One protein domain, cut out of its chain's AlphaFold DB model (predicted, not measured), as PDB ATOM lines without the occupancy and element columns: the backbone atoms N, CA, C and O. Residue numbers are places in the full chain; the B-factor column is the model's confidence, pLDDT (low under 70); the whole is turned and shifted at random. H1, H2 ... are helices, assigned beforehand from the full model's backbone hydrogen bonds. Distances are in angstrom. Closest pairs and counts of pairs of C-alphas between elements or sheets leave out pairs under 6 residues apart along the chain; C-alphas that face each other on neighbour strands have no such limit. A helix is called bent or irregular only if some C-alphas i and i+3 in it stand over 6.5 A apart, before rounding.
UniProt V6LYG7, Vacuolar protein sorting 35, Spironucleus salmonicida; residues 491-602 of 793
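This is residues 491 to 602 of the 793 residues of the protein "Vacuolar protein sorting 35" of Spironucleus salmonicida (UniProt V6LYG7). What shape does the printed part have? It is an up-and-down bundle of six helices in two layers: H1, H5, H7 and H8 stand side by side in a row, and H3 and H6 cover one side of it. Short H4 sits at the turn between H3 and H5, and H2 lies at one end, near H3. What is it made of? The printed part has 112 residues with eight named helices, H1 to H8 in order, and no named strand: all helix. It is compact, with a radius of gyration of the C-alphas of 13.2 A and spans of 36 by 33 by 21 A.

What does H1, residues 491 to 507, touch? Its residues 499 to 506 alone touch H5, residues 541 to 550; the closest C-alphas, of Ile 506 and Leu 547, are 5.7 A apart. What follows? H3, residues 519 to 533, touches H6, residues 554 to 563, closest at the C-alphas of Arg 527 and Gln 556, 5.9 A. Which helix is the hub? H7, residues 570 to 586, touches H5 the same way at a shallow tilt of 6 degrees, with C-alphas 545 and 576 closest at 4.7 A. It forms a helical hairpin with H8, residues 590 to 599, with C-alphas 581 and 593 closest at 4.8 A. How are the backbones? Every O i to N i+4 pair is within hydrogen-bond range in H1, H3 and H6, against 5 of 6 in H5, 11 of 13 in H7, 3 of 6 in H8 and 0 of 2 in H2, residues 512 to 517, where 2 of 3 O i to N i+3 pairs are; H4, residues 536 to 539, is too short.

Where are the anchors? H1 begins at C-alpha 491 (45.669, 8.415, -9.599) and measures 24.8 A; H8 ends at C-alpha 599 (31.860, 29.581, -15.977). Is H7 even? It measures 24.6 A and is only just irregular: C-alphas 575 and 578 are 6.6 A apart.

How far does it reach? The C-alphas farthest apart, of Val 517 and Ser 602, are 39.3 A apart. Is it unbroken and confident? The printed part has no cut and no long link; residue 564 alone has a pLDDT under 70.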
ATOM      1  N   LYS A 491      46.587   7.356  -9.141       89.62
ATOM      2  CA  LYS A 491      45.669   8.415  -9.599       89.62
ATOM      3  C   LYS A 491      44.867   8.018 -10.845       89.62
ATOM      4  O   LYS A 491      43.677   8.303 -10.905       89.62
ATOM      5  N   GLU A 492      45.496   7.357 -11.816       90.81
ATOM      6  CA  GLU A 492      44.827   6.883 -13.040       90.81
ATOM      7  C   GLU A 492      43.737   5.848 -12.721       90.81
ATOM      8  O   GLU A 492      42.630   5.909 -13.249       90.81
ATOM      9  N   ARG A 493      44.009   4.965 -11.758       91.81
ATOM     10  CA  ARG A 493      43.072   3.949 -11.266       91.81
ATOM     11  C   ARG A 493      41.923   4.543 -10.450       91.81
ATOM     12  O   ARG A 493      40.794   4.068 -10.548       91.81
ATOM     13  N   LYS A 494      42.160   5.638  -9.717       92.75
ATOM     14  CA  LYS A 494      41.077   6.400  -9.062       92.75
ATOM     15  C   LYS A 494      40.058   6.915 -10.080       92.75
ATOM     16  O   LYS A 494      38.866   6.895  -9.787       92.75
ATOM     17  N   ILE A 495      40.508   7.347 -11.262       94.06
ATOM     18  CA  ILE A 495      39.613   7.815 -12.331       94.06
ATOM     19  C   ILE A 495      38.719   6.669 -12.807       94.06
ATOM     20  O   ILE A 495      37.508   6.856 -12.866       94.06
ATOM     21  N   GLU A 496      39.282   5.487 -13.075       93.75
ATOM     22  CA  GLU A 496      38.506   4.302 -13.481       93.75
ATOM     23  C   GLU A 496      37.439   3.937 -12.440       93.75
ATOM     24  O   GLU A 496      36.272   3.766 -12.791       93.75
ATOM     25  N   PHE A 497      37.808   3.910 -11.152       94.25
ATOM     26  CA  PHE A 497      36.853   3.703 -10.061       94.25
ATOM     27  C   PHE A 497      35.725   4.748 -10.074       94.25
ATOM     28  O   PHE A 497      34.551   4.389 -10.004       94.25
ATOM     29  N   CYS A 498      36.066   6.035 -10.188       95.00
ATOM     30  CA  CYS A 498      35.079   7.114 -10.185       95.00
ATOM     31  C   CYS A 498      34.154   7.054 -11.406       95.00
ATOM     32  O   CYS A 498      32.964   7.322 -11.269       95.00
ATOM     33  N   VAL A 499      34.673   6.694 -12.586       95.00
ATOM     34  CA  VAL A 499      33.867   6.513 -13.803       95.00
ATOM     35  C   VAL A 499      32.837   5.406 -13.596       95.00
ATOM     36  O   VAL A 499      31.661   5.609 -13.892       95.00
ATOM     37  N   GLU A 500      33.252   4.257 -13.067       92.75
ATOM     38  CA  GLU A 500      32.334   3.144 -12.830       92.75
ATOM     39  C   GLU A 500      31.316   3.453 -11.726       92.75
ATOM     40  O   GLU A 500      30.127   3.201 -11.912       92.75
ATOM     41  N   LEU A 501      31.737   4.091 -10.629       92.75
ATOM     42  CA  LEU A 501      30.819   4.582  -9.599       92.75
ATOM     43  C   LEU A 501      29.784   5.552 -10.189       92.75
ATOM     44  O   LEU A 501      28.590   5.413  -9.929       92.75
ATOM     45  N   ALA A 502      30.224   6.508 -11.014       93.56
ATOM     46  CA  ALA A 502      29.336   7.466 -11.659       93.56
ATOM     47  C   ALA A 502      28.319   6.766 -12.569       93.56
ATOM     48  O   ALA A 502      27.134   7.072 -12.486       93.56
ATOM     49  N   LYS A 503      28.746   5.791 -13.383       92.94
ATOM     50  CA  LYS A 503      27.839   4.998 -14.229       92.94
ATOM     51  C   LYS A 503      26.784   4.265 -13.405       92.94
ATOM     52  O   LYS A 503      25.610   4.325 -13.757       92.94
ATOM     53  N   GLN A 504      27.182   3.619 -12.307       89.88
ATOM     54  CA  GLN A 504      26.239   2.921 -11.429       89.88
ATOM     55  C   GLN A 504      25.220   3.895 -10.826       89.88
ATOM     56  O   GLN A 504      24.025   3.629 -10.880       89.88
ATOM     57  N   ILE A 505      25.658   5.065 -10.349       89.12
ATOM     58  CA  ILE A 505      24.745   6.095  -9.831       89.12
ATOM     59  C   ILE A 505      23.820   6.633 -10.933       89.12
ATOM     60  O   ILE A 505      22.643   6.867 -10.679       89.12
ATOM     61  N   ILE A 506      24.316   6.802 -12.162       91.56
ATOM     62  CA  ILE A 506      23.518   7.305 -13.288       91.56
ATOM     63  C   ILE A 506      22.384   6.344 -13.663       91.56
ATOM     64  O   ILE A 506      21.284   6.797 -13.995       91.56
ATOM     65  N   ILE A 507      22.649   5.036 -13.605       89.44
ATOM     66  CA  ILE A 507      21.661   3.985 -13.890       89.44
ATOM     67  C   ILE A 507      20.535   3.991 -12.848       89.44
ATOM     68  O   ILE A 507      19.396   3.642 -13.162       89.44
ATOM     69  N   LEU A 508      20.817   4.429 -11.621       82.75
ATOM     70  CA  LEU A 508      19.815   4.470 -10.568       82.75
ATOM     71  C   LEU A 508      18.838   5.618 -10.801       82.75
ATOM     72  O   LEU A 508      19.192   6.794 -10.907       82.75
ATOM     73  N   ASN A 509      17.560   5.261 -10.867       73.88
ATOM     74  CA  ASN A 509      16.474   6.223 -10.895       73.88
ATOM     75  C   ASN A 509      16.085   6.564  -9.457       73.88
ATOM     76  O   ASN A 509      15.157   5.980  -8.908       73.88
ATOM     77  N   LEU A 510      16.808   7.509  -8.852       72.88
ATOM     78  CA  LEU A 510      16.318   8.195  -7.659       72.88
ATOM     79  C   LEU A 510      15.094   9.021  -8.071       72.88
ATOM     80  O   LEU A 510      15.181   9.827  -8.999       72.88
ATOM     81  N   THR A 511      13.942   8.762  -7.451       75.38
ATOM     82  CA  THR A 511      12.716   9.509  -7.751       75.38
ATOM     83  C   THR A 511      12.715  10.840  -7.001       75.38
ATOM     84  O   THR A 511      13.157  10.912  -5.856       75.38
ATOM     85  N   ASP A 512      12.194  11.903  -7.624       74.50
ATOM     86  CA  ASP A 512      12.084  13.225  -6.984       74.50
ATOM     87  C   ASP A 512      11.193  13.196  -5.717       74.50
ATOM     88  O   ASP A 512      11.285  14.079  -4.863       74.50
ATOM     89  N   GLU A 513      10.334  12.179  -5.569       78.06
ATOM     90  CA  GLU A 513       9.452  12.011  -4.407       78.06
ATOM     91  C   GLU A 513      10.218  11.599  -3.142       78.06
ATOM     92  O   GLU A 513       9.939  12.130  -2.063       78.06
ATOM     93  N   ASP A 514      11.225  10.726  -3.268       73.75
ATOM     94  CA  ASP A 514      12.069  10.300  -2.140       73.75
ATOM     95  C   ASP A 514      12.871  11.482  -1.571       73.75
ATOM     96  O   ASP A 514      13.015  11.633  -0.351       73.75
ATOM     97  N   PHE A 515      13.302  12.391  -2.455       74.06
ATOM     98  CA  PHE A 515      14.050  13.587  -2.080       74.06
ATOM     99  C   PHE A 515      13.275  14.502  -1.125       74.06
ATOM    100  O   PHE A 515      13.836  14.994  -0.142       74.06
ATOM    101  N   LEU A 516      11.977  14.705  -1.371       76.25
ATOM    102  CA  LEU A 516      11.147  15.608  -0.566       76.25
ATOM    103  C   LEU A 516      10.980  15.137   0.885       76.25
ATOM    104  O   LEU A 516      10.713  15.954   1.767       76.25
ATOM    105  N   VAL A 517      11.147  13.839   1.151       81.19
ATOM    106  CA  VAL A 517      10.992  13.265   2.494       81.19
ATOM    107  C   VAL A 517      12.276  13.402   3.322       81.19
ATOM    108  O   VAL A 517      12.194  13.582   4.539       81.19
ATOM    109  N   GLN A 518      13.458  13.344   2.694       84.12
ATOM    110  CA  GLN A 518      14.760  13.312   3.384       84.12
ATOM    111  C   GLN A 518      15.801  14.269   2.775       84.12
ATOM    112  O   GLN A 518      16.948  13.889   2.532       84.12
ATOM    113  N   GLN A 519      15.417  15.529   2.558       84.50
ATOM    114  CA  GLN A 519      16.251  16.536   1.893       84.50
ATOM    115  C   GLN A 519      17.698  16.599   2.425       84.50
ATOM    116  O   GLN A 519      18.640  16.497   1.644       84.50
ATOM    117  N   GLU A 520      17.901  16.711   3.742       86.31
ATOM    118  CA  GLU A 520      19.244  16.837   4.338       86.31
ATOM    119  C   GLU A 520      20.135  15.612   4.068       86.31
ATOM    120  O   GLU A 520      21.326  15.751   3.781       86.31
ATOM    121  N   ALA A 521      19.563  14.405   4.113       82.19
ATOM    122  CA  ALA A 521      20.301  13.179   3.833       82.19
ATOM    123  C   ALA A 521      20.764  13.146   2.370       82.19
ATOM    124  O   ALA A 521      21.931  12.865   2.104       82.19
ATOM    125  N   HIS A 522      19.887  13.507   1.433       82.81
ATOM    126  CA  HIS A 522      20.217  13.547   0.010       82.81
ATOM    127  C   HIS A 522      21.200  14.666  -0.358       82.81
ATOM    128  O   HIS A 522      22.065  14.457  -1.208       82.81
ATOM    129  N   GLU A 523      21.127  15.830   0.294       85.25
ATOM    130  CA  GLU A 523      22.122  16.896   0.109       85.25
ATOM    131  C   GLU A 523      23.515  16.450   0.580       85.25
ATOM    132  O   GLU A 523      24.512  16.653  -0.121       85.25
ATOM    133  N   ASN A 524      23.592  15.782   1.735       84.88
ATOM    134  CA  ASN A 524      24.841  15.206   2.234       84.88
ATOM    135  C   ASN A 524      25.357  14.091   1.315       84.88
ATOM    136  O   ASN A 524      26.556  14.021   1.037       84.88
ATOM    137  N   GLN A 525      24.460  13.250   0.793       84.38
ATOM    138  CA  GLN A 525      24.814  12.210  -0.166       84.38
ATOM    139  C   GLN A 525      25.410  12.795  -1.448       84.38
ATOM    140  O   GLN A 525      26.492  12.380  -1.863       84.38
ATOM    141  N   GLY A 526      24.749  13.786  -2.052       87.25
ATOM    142  CA  GLY A 526      25.240  14.423  -3.271       87.25
ATOM    143  C   GLY A 526      26.567  15.146  -3.064       87.25
ATOM    144  O   GLY A 526      27.467  15.022  -3.896       87.25
ATOM    145  N   ARG A 527      26.754  15.806  -1.911       88.19
ATOM    146  CA  ARG A 527      28.050  16.387  -1.529       88.19
ATOM    147  C   ARG A 527      29.158  15.332  -1.524       88.19
ATOM    148  O   ARG A 527      30.201  15.563  -2.135       88.19
ATOM    149  N   ASN A 528      28.930  14.193  -0.875       87.69
ATOM    150  CA  ASN A 528      29.915  13.115  -0.799       87.69
ATOM    151  C   ASN A 528      30.214  12.540  -2.193       87.69
ATOM    152  O   ASN A 528      31.376  12.415  -2.568       87.69
ATOM    153  N   VAL A 529      29.184  12.274  -3.005       88.50
ATOM    154  CA  VAL A 529      29.357  11.779  -4.382       88.50
ATOM    155  C   VAL A 529      30.199  12.743  -5.221       88.50
ATOM    156  O   VAL A 529      31.120  12.310  -5.911       88.50
ATOM    157  N   VAL A 530      29.949  14.053  -5.130       89.81
ATOM    158  CA  VAL A 530      30.750  15.056  -5.846       89.81
ATOM    159  C   VAL A 530      32.179  15.128  -5.344       89.81
ATOM    160  O   VAL A 530      33.086  15.247  -6.162       89.81
ATOM    161  N   GLN A 531      32.407  15.043  -4.033       89.12
ATOM    162  CA  GLN A 531      33.767  15.025  -3.491       89.12
ATOM    163  C   GLN A 531      34.559  13.838  -4.049       89.12
ATOM    164  O   GLN A 531      35.673  14.029  -4.542       89.12
ATOM    165  N   ILE A 532      33.949  12.649  -4.067       88.94
ATOM    166  CA  ILE A 532      34.561  11.419  -4.585       88.94
ATOM    167  C   ILE A 532      34.823  11.526  -6.090       88.94
ATOM    168  O   ILE A 532      35.938  11.279  -6.545       88.94
ATOM    169  N   CYS A 533      33.823  11.947  -6.863       92.12
ATOM    170  CA  CYS A 533      33.907  12.010  -8.321       92.12
ATOM    171  C   CYS A 533      34.515  13.320  -8.849       92.12
ATOM    172  O   CYS A 533      34.554  13.521 -10.062       92.12
ATOM    173  N   SER A 534      35.024  14.203  -7.985       92.00
ATOM    174  CA  SER A 534      35.581  15.509  -8.375       92.00
ATOM    175  C   SER A 534      36.729  15.391  -9.379       92.00
ATOM    176  O   SER A 534      36.880  16.247 -10.248       92.00
ATOM    177  N   ILE A 535      37.492  14.295  -9.344       92.94
ATOM    178  CA  ILE A 535      38.555  14.020 -10.319       92.94
ATOM    179  C   ILE A 535      38.024  13.913 -11.761       92.94
ATOM    180  O   ILE A 535      38.728  14.268 -12.712       92.94
ATOM    181  N   LEU A 536      36.760  13.503 -11.937       95.00
ATOM    182  CA  LEU A 536      36.122  13.379 -13.248       95.00
ATOM    183  C   LEU A 536      35.889  14.729 -13.920       95.00
ATOM    184  O   LEU A 536      35.820  14.763 -15.144       95.00
ATOM    185  N   THR A 537      35.853  15.828 -13.160       93.38
ATOM    186  CA  THR A 537      35.683  17.182 -13.716       93.38
ATOM    187  C   THR A 537      36.730  17.513 -14.777       93.38
ATOM    188  O   THR A 537      36.425  18.205 -15.738       93.38
ATOM    189  N   THR A 538      37.948  16.975 -14.642       92.56
ATOM    190  CA  THR A 538      39.053  17.218 -15.583       92.56
ATOM    191  C   THR A 538      39.232  16.104 -16.611       92.56
ATOM    192  O   THR A 538      39.627  16.382 -17.739       92.56
ATOM    193  N   SER A 539      38.952  14.849 -16.244       94.00
ATOM    194  CA  SER A 539      39.205  13.691 -17.119       94.00
ATOM    195  C   SER A 539      38.008  13.258 -17.974       94.00
ATOM    196  O   SER A 539      38.202  12.809 -19.096       94.00
ATOM    197  N   HIS A 540      36.786  13.361 -17.441       96.75
ATOM    198  CA  HIS A 540      35.556  12.796 -18.012       96.75
ATOM    199  C   HIS A 540      34.365  13.714 -17.686       96.75
ATOM    200  O   HIS A 540      33.387  13.306 -17.051       96.75
ATOM    201  N   SER A 541      34.467  14.980 -18.094       96.19
ATOM    202  CA  SER A 541      33.516  16.048 -17.758       96.19
ATOM    203  C   SER A 541      32.072  15.731 -18.133       96.19
ATOM    204  O   SER A 541      31.168  16.015 -17.353       96.19
ATOM    205  N   PHE A 542      31.855  15.080 -19.275       96.38
ATOM    206  CA  PHE A 542      30.527  14.668 -19.721       96.38
ATOM    207  C   PHE A 542      29.863  13.650 -18.778       96.38
ATOM    208  O   PHE A 542      28.701  13.814 -18.410       96.38
ATOM    209  N   ILE A 543      30.604  12.633 -18.320       96.44
ATOM    210  CA  ILE A 543      30.089  11.643 -17.354       96.44
ATOM    211  C   ILE A 543      29.775  12.334 -16.025       96.44
ATOM    212  O   ILE A 543      28.736  12.080 -15.415       96.44
ATOM    213  N   PHE A 544      30.641  13.251 -15.589       96.06
ATOM    214  CA  PHE A 544      30.391  14.039 -14.387       96.06
ATOM    215  C   PHE A 544      29.133  14.915 -14.526       96.06
ATOM    216  O   PHE A 544      28.333  14.982 -13.599       96.06
ATOM    217  N   ALA A 545      28.902  15.527 -15.689       95.50
ATOM    218  CA  ALA A 545      27.688  16.294 -15.967       95.50
ATOM    219  C   ALA A 545      26.419  15.424 -15.896       95.50
ATOM    220  O   ALA A 545      25.429  15.821 -15.283       95.50
ATOM    221  N   GLN A 546      26.455  14.207 -16.448       95.44
ATOM    222  CA  GLN A 546      25.352  13.247 -16.319       95.44
ATOM    223  C   GLN A 546      25.095  12.854 -14.858       95.44
ATOM    224  O   GLN A 546      23.941  12.779 -14.436       95.44
ATOM    225  N   LEU A 547      26.161  12.656 -14.078       94.25
ATOM    226  CA  LEU A 547      26.072  12.368 -12.647       94.25
ATOM    227  C   LEU A 547      25.400  13.515 -11.879       94.25
ATOM    228  O   LEU A 547      24.560  13.251 -11.022       94.25
ATOM    229  N   LEU A 548      25.712  14.776 -12.208       93.75
ATOM    230  CA  LEU A 548      25.098  15.939 -11.556       93.75
ATOM    231  C   LEU A 548      23.572  15.915 -11.657       93.75
ATOM    232  O   LEU A 548      22.893  16.186 -10.671       93.75
ATOM    233  N   HIS A 549      23.023  15.531 -12.810       91.88
ATOM    234  CA  HIS A 549      21.573  15.436 -12.994       91.88
ATOM    235  C   HIS A 549      20.892  14.440 -12.047       91.88
ATOM    236  O   HIS A 549      19.693  14.563 -11.796       91.88
ATOM    237  N   LYS A 550      21.641  13.472 -11.517       90.50
ATOM    238  CA  LYS A 550      21.126  12.366 -10.702       90.50
ATOM    239  C   LYS A 550      21.298  12.572  -9.201       90.50
ATOM    240  O   LYS A 550      20.707  11.833  -8.424       90.50
ATOM    241  N   ILE A 551      22.067  13.574  -8.781       89.75
ATOM    242  CA  ILE A 551      22.317  13.874  -7.365       89.75
ATOM    243  C   ILE A 551      21.611  15.162  -6.941       89.75
ATOM    244  O   ILE A 551      21.431  16.065  -7.754       89.75
ATOM    245  N   HIS A 552      21.243  15.268  -5.665       86.69
ATOM    246  CA  HIS A 552      20.721  16.496  -5.050       86.69
ATOM    247  C   HIS A 552      21.797  17.204  -4.211       86.69
ATOM    248  O   HIS A 552      22.916  16.711  -4.090       86.69
ATOM    249  N   GLY A 553      21.505  18.382  -3.654       85.19
ATOM    250  CA  GLY A 553      22.513  19.182  -2.938       85.19
ATOM    251  C   GLY A 553      23.385  20.009  -3.875       85.19
ATOM    252  O   GLY A 553      24.572  20.238  -3.625       85.19
ATOM    253  N   SER A 554      22.795  20.473  -4.976       88.81
ATOM    254  CA  SER A 554      23.467  21.281  -5.999       88.81
ATOM    255  C   SER A 554      24.162  22.531  -5.442       88.81
ATOM    256  O   SER A 554      25.185  22.943  -5.983       88.81
ATOM    257  N   LYS A 555      23.698  23.104  -4.321       88.75
ATOM    258  CA  LYS A 555      24.376  24.229  -3.658       88.75
ATOM    259  C   LYS A 555      25.752  23.853  -3.122       88.75
ATOM    260  O   LYS A 555      26.708  24.603  -3.310       88.75
ATOM    261  N   GLN A 556      25.868  22.709  -2.454       86.12
ATOM    262  CA  GLN A 556      27.142  22.214  -1.944       86.12
ATOM    263  C   GLN A 556      28.066  21.848  -3.111       86.12
ATOM    264  O   GLN A 556      29.252  22.161  -3.062       86.12
ATOM    265  N   VAL A 557      27.521  21.268  -4.187       86.56
ATOM    266  CA  VAL A 557      28.264  21.001  -5.431       86.56
ATOM    267  C   VAL A 557      28.814  22.289  -6.038       86.56
ATOM    268  O   VAL A 557      30.001  22.369  -6.346       86.56
ATOM    269  N   TYR A 558      27.970  23.310  -6.164       92.00
ATOM    270  CA  TYR A 558      28.350  24.632  -6.644       92.00
ATOM    271  C   TYR A 558      29.453  25.231  -5.766       92.00
ATOM    272  O   TYR A 558      30.500  25.618  -6.270       92.00
ATOM    273  N   GLN A 559      29.288  25.217  -4.442       90.25
ATOM    274  CA  GLN A 559      30.317  25.691  -3.515       90.25
ATOM    275  C   GLN A 559      31.623  24.908  -3.635       90.25
ATOM    276  O   GLN A 559      32.686  25.514  -3.557       90.25
ATOM    277  N   LEU A 560      31.566  23.590  -3.831       85.12
ATOM    278  CA  LEU A 560      32.756  22.781  -4.057       85.12
ATOM    279  C   LEU A 560      33.443  23.219  -5.343       85.12
ATOM    280  O   LEU A 560      34.603  23.598  -5.275       85.12
ATOM    281  N   LEU A 561      32.749  23.272  -6.480       84.25
ATOM    282  CA  LEU A 561      33.348  23.672  -7.760       84.25
ATOM    283  C   LEU A 561      33.951  25.086  -7.727       84.25
ATOM    284  O   LEU A 561      34.949  25.336  -8.393       84.25
ATOM    285  N   ILE A 562      33.400  25.988  -6.913       85.00
ATOM    286  CA  ILE A 562      33.891  27.366  -6.780       85.00
ATOM    287  C   ILE A 562      35.050  27.492  -5.799       85.00
ATOM    288  O   ILE A 562      36.020  28.195  -6.079       85.00
ATOM    289  N   ASN A 563      34.946  26.849  -4.639       78.75
ATOM    290  CA  ASN A 563      35.905  27.029  -3.554       78.75
ATOM    291  C   ASN A 563      37.133  26.117  -3.689       78.75
ATOM    292  O   ASN A 563      38.141  26.373  -3.037       78.75
ATOM    293  N   SER A 564      37.063  25.046  -4.484       65.56
ATOM    294  CA  SER A 564      38.047  23.948  -4.468       65.56
ATOM    295  C   SER A 564      39.330  24.168  -5.278       65.56
ATOM    296  O   SER A 564      40.070  23.214  -5.481       65.56
ATOM    297  N   GLU A 565      39.626  25.379  -5.757       73.62
ATOM    298  CA  GLU A 565      40.735  25.625  -6.706       73.62
ATOM    299  C   GLU A 565      40.657  24.763  -7.994       73.62
ATOM    300  O   GLU A 565      41.611  24.724  -8.774       73.62
ATOM    301  N   ILE A 566      39.531  24.081  -8.261       82.00
ATOM    302  CA  ILE A 566      39.346  23.265  -9.466       82.00
ATOM    303  C   ILE A 566      39.189  24.201 -10.665       82.00
ATOM    304  O   ILE A 566      38.141  24.797 -10.904       82.00
ATOM    305  N   ILE A 567      40.258  24.315 -11.450       87.00
ATOM    306  CA  ILE A 567      40.239  25.024 -12.728       87.00
ATOM    307  C   ILE A 567      39.606  24.092 -13.765       87.00
ATOM    308  O   ILE A 567      40.242  23.144 -14.230       87.00
ATOM    309  N   LEU A 568      38.350  24.359 -14.127       91.25
ATOM    310  CA  LEU A 568      37.679  23.656 -15.218       91.25
ATOM    311  C   LEU A 568      38.329  24.035 -16.554       91.25
ATOM    312  O   LEU A 568      38.527  25.217 -16.845       91.25
ATOM    313  N   SER A 569      38.648  23.035 -17.378       93.25
ATOM    314  CA  SER A 569      39.004  23.284 -18.776       93.25
ATOM    315  C   SER A 569      37.808  23.873 -19.527       93.25
ATOM    316  O   SER A 569      36.663  23.750 -19.093       93.25
ATOM    317  N   GLU A 570      38.057  24.481 -20.689       92.94
ATOM    318  CA  GLU A 570      36.989  25.020 -21.538       92.94
ATOM    319  C   GLU A 570      35.944  23.944 -21.877       92.94
ATOM    320  O   GLU A 570      34.749  24.165 -21.696       92.94
ATOM    321  N   THR A 571      36.410  22.747 -22.250       93.25
ATOM    322  CA  THR A 571      35.571  21.572 -22.531       93.25
ATOM    323  C   THR A 571      34.795  21.094 -21.303       93.25
ATOM    324  O   THR A 571      33.605  20.804 -21.384       93.25
ATOM    325  N   ALA A 572      35.439  21.056 -20.134       93.50
ATOM    326  CA  ALA A 572      34.768  20.654 -18.909       93.50
ATOM    327  C   ALA A 572      33.691  21.656 -18.499       93.50
ATOM    328  O   ALA A 572      32.610  21.263 -18.067       93.50
ATOM    329  N   SER A 573      33.960  22.948 -18.677       93.81
ATOM    330  CA  SER A 573      32.987  23.995 -18.408       93.81
ATOM    331  C   SER A 573      31.761  23.893 -19.320       93.81
ATOM    332  O   SER A 573      30.633  24.028 -18.832       93.81
ATOM    333  N   THR A 574      31.947  23.607 -20.614       93.62
ATOM    334  CA  THR A 574      30.825  23.447 -21.554       93.62
ATOM    335  C   THR A 574      29.936  22.252 -21.230       93.62
ATOM    336  O   THR A 574      28.723  22.343 -21.423       93.62
ATOM    337  N   ASP A 575      30.508  21.172 -20.695       94.44
ATOM    338  CA  ASP A 575      29.753  19.971 -20.323       94.44
ATOM    339  C   ASP A 575      29.061  20.125 -18.960       94.44
ATOM    340  O   ASP A 575      27.881  19.807 -18.808       94.44
ATOM    341  N   ILE A 576      29.793  20.617 -17.953       95.19
ATOM    342  CA  ILE A 576      29.368  20.598 -16.545       95.19
ATOM    343  C   ILE A 576      28.417  21.751 -16.229       95.19
ATOM    344  O   ILE A 576      27.446  21.559 -15.494       95.19
ATOM    345  N   THR A 577      28.660  22.947 -16.773       95.00
ATOM    346  CA  THR A 577      27.884  24.143 -16.410       95.00
ATOM    347  C   THR A 577      26.388  24.018 -16.714       95.00
ATOM    348  O   THR A 577      25.596  24.382 -15.845       95.00
ATOM    349  N   PRO A 578      25.948  23.485 -17.873       95.50
ATOM    350  CA  PRO A 578      24.526  23.265 -18.145       95.50
ATOM    351  C   PRO A 578      23.871  22.306 -17.149       95.50
ATOM    352  O   PRO A 578      22.764  22.564 -16.676       95.50
ATOM    353  N   ALA A 579      24.561  21.217 -16.799       95.06
ATOM    354  CA  ALA A 579      24.051  20.241 -15.845       95.06
ATOM    355  C   ALA A 579      23.943  20.834 -14.435       95.06
ATOM    356  O   ALA A 579      22.906  20.715 -13.776       95.06
ATOM    357  N   LEU A 580      24.980  21.553 -14.000       94.94
ATOM    358  CA  LEU A 580      24.984  22.283 -12.735       94.94
ATOM    359  C   LEU A 580      23.875  23.344 -12.689       94.94
ATOM    360  O   LEU A 580      23.179  23.481 -11.691       94.94
ATOM    361  N   PHE A 581      23.669  24.064 -13.789       95.00
ATOM    362  CA  PHE A 581      22.635  25.086 -13.902       95.00
ATOM    363  C   PHE A 581      21.229  24.509 -13.693       95.00
ATOM    364  O   PHE A 581      20.459  25.015 -12.877       95.00
ATOM    365  N   PHE A 582      20.894  23.422 -14.395       93.38
ATOM    366  CA  PHE A 582      19.576  22.799 -14.262       93.38
ATOM    367  C   PHE A 582      19.367  22.131 -12.904       93.38
ATOM    368  O   PHE A 582      18.258  22.171 -12.379       93.38
ATOM    369  N   THR A 583      20.414  21.553 -12.317       92.31
ATOM    370  CA  THR A 583      20.330  20.945 -10.979       92.31
ATOM    371  C   THR A 583      20.155  21.997  -9.886       92.31
ATOM    372  O   THR A 583      19.324  21.808  -9.002       92.31
ATOM    373  N   LEU A 584      20.832  23.147  -9.995       93.44
ATOM    374  CA  LEU A 584      20.611  24.303  -9.119       93.44
ATOM    375  C   LEU A 584      19.181  24.834  -9.227       93.44
ATOM    376  O   LEU A 584      18.568  25.141  -8.209       93.44
ATOM    377  N   LEU A 585      18.619  24.908 -10.435       91.50
ATOM    378  CA  LEU A 585      17.223  25.314 -10.615       91.50
ATOM    379  C   LEU A 585      16.238  24.302 -10.033       91.50
ATOM    380  O   LEU A 585      15.295  24.714  -9.362       91.50
ATOM    381  N   ARG A 586      16.468  23.001 -10.256       89.94
ATOM    382  CA  ARG A 586      15.643  21.924  -9.690       89.94
ATOM    383  C   ARG A 586      15.598  22.009  -8.162       89.94
ATOM    384  O   ARG A 586      14.529  21.880  -7.579       89.94
ATOM    385  N   ASP A 587      16.735  22.291  -7.527       89.00
ATOM    386  CA  ASP A 587      16.847  22.396  -6.068       89.00
ATOM    387  C   ASP A 587      16.512  23.817  -5.530       89.00
ATOM    388  O   ASP A 587      16.769  24.113  -4.365       89.00
ATOM    389  N   ASN A 588      15.915  24.702  -6.346       89.94
ATOM    390  CA  ASN A 588      15.494  26.075  -6.004       89.94
ATOM    391  C   ASN A 588      16.616  27.088  -5.661       89.94
ATOM    392  O   ASN A 588      16.377  28.080  -4.968       89.94
ATOM    393  N   TYR A 589      17.821  26.918  -6.205       91.62
ATOM    394  CA  TYR A 589      18.960  27.840  -6.061       91.62
ATOM    395  C   TYR A 589      19.157  28.728  -7.304       91.62
ATOM    396  O   TYR A 589      20.182  28.682  -7.986       91.62
ATOM    397  N   ALA A 590      18.152  29.554  -7.621       90.69
ATOM    398  CA  ALA A 590      18.126  30.366  -8.845       90.69
ATOM    399  C   ALA A 590      19.275  31.390  -8.950       90.69
ATOM    400  O   ALA A 590      19.795  31.618 -10.044       90.69
ATOM    401  N   SER A 591      19.698  31.992  -7.833       90.88
ATOM    402  CA  SER A 591      20.833  32.924  -7.812       90.88
ATOM    403  C   SER A 591      22.142  32.232  -8.177       90.88
ATOM    404  O   SER A 591      22.878  32.704  -9.039       90.88
ATOM    405  N   GLU A 592      22.422  31.097  -7.547       93.88
ATOM    406  CA  GLU A 592      23.607  30.287  -7.795       93.88
ATOM    407  C   GLU A 592      23.602  29.740  -9.227       93.88
ATOM    408  O   GLU A 592      24.651  29.747  -9.872       93.88
ATOM    409  N   ALA A 593      22.434  29.358  -9.763       93.00
ATOM    410  CA  ALA A 593      22.288  28.968 -11.166       93.00
ATOM    411  C   ALA A 593      22.697  30.116 -12.106       93.00
ATOM    412  O   ALA A 593      23.488  29.929 -13.025       93.00
ATOM    413  N   LEU A 594      22.239  31.342 -11.851       90.62
ATOM    414  CA  LEU A 594      22.671  32.498 -12.642       90.62
ATOM    415  C   LEU A 594      24.183  32.720 -12.570       90.62
ATOM    416  O   LEU A 594      24.821  32.960 -13.594       90.62
ATOM    417  N   PHE A 595      24.767  32.606 -11.379       92.31
ATOM    418  CA  PHE A 595      26.210  32.747 -11.222       92.31
ATOM    419  C   PHE A 595      26.997  31.611 -11.880       92.31
ATOM    420  O   PHE A 595      28.120  31.856 -12.321       92.31
ATOM    421  N   SER A 596      26.441  30.398 -11.977       93.31
ATOM    422  CA  SER A 596      27.132  29.277 -12.615       93.31
ATOM    423  C   SER A 596      27.344  29.512 -14.113       93.31
ATOM    424  O   SER A 596      28.330  29.040 -14.666       93.31
ATOM    425  N   LEU A 597      26.498  30.306 -14.774       91.44
ATOM    426  CA  LEU A 597      26.676  30.644 -16.192       91.44
ATOM    427  C   LEU A 597      27.957  31.437 -16.480       91.44
ATOM    428  O   LEU A 597      28.445  31.389 -17.605       91.44
ATOM    429  N   ASN A 598      28.537  32.105 -15.478       89.88
ATOM    430  CA  ASN A 598      29.808  32.816 -15.635       89.88
ATOM    431  C   ASN A 598      30.992  31.875 -15.905       89.88
ATOM    432  O   ASN A 598      32.046  32.342 -16.332       89.88
ATOM    433  N   TYR A 599      30.836  30.570 -15.653       87.88
ATOM    434  CA  TYR A 599      31.860  29.581 -15.977       87.88
ATOM    435  C   TYR A 599      31.871  29.220 -17.460       87.88
ATOM    436  O   TYR A 599      32.924  28.811 -17.955       87.88
ATOM    437  N   LEU A 600      30.756  29.393 -18.184       90.19
ATOM    438  CA  LEU A 600      30.724  29.104 -19.613       90.19
ATOM    439  C   LEU A 600      31.677  30.040 -20.370       90.19
ATOM    440  O   LEU A 600      31.704  31.245 -20.104       90.19
ATOM    441  N   PRO A 601      32.430  29.519 -21.354       88.81
ATOM    442  CA  PRO A 601      33.269  30.354 -22.200       88.81
ATOM    443  C   PRO A 601      32.411  31.420 -22.879       88.81
ATOM    444  O   PRO A 601      31.354  31.116 -23.433       88.81
ATOM    445  N   SER A 602      32.881  32.669 -22.901       84.50
ATOM    446  CA  SER A 602      32.141  33.799 -23.487       84.50
ATOM    447  C   SER A 602      31.804  33.611 -24.972       84.50
ATOM    448  O   SER A 602      30.966  34.323 -25.515       84.50
TER     449      SER A 602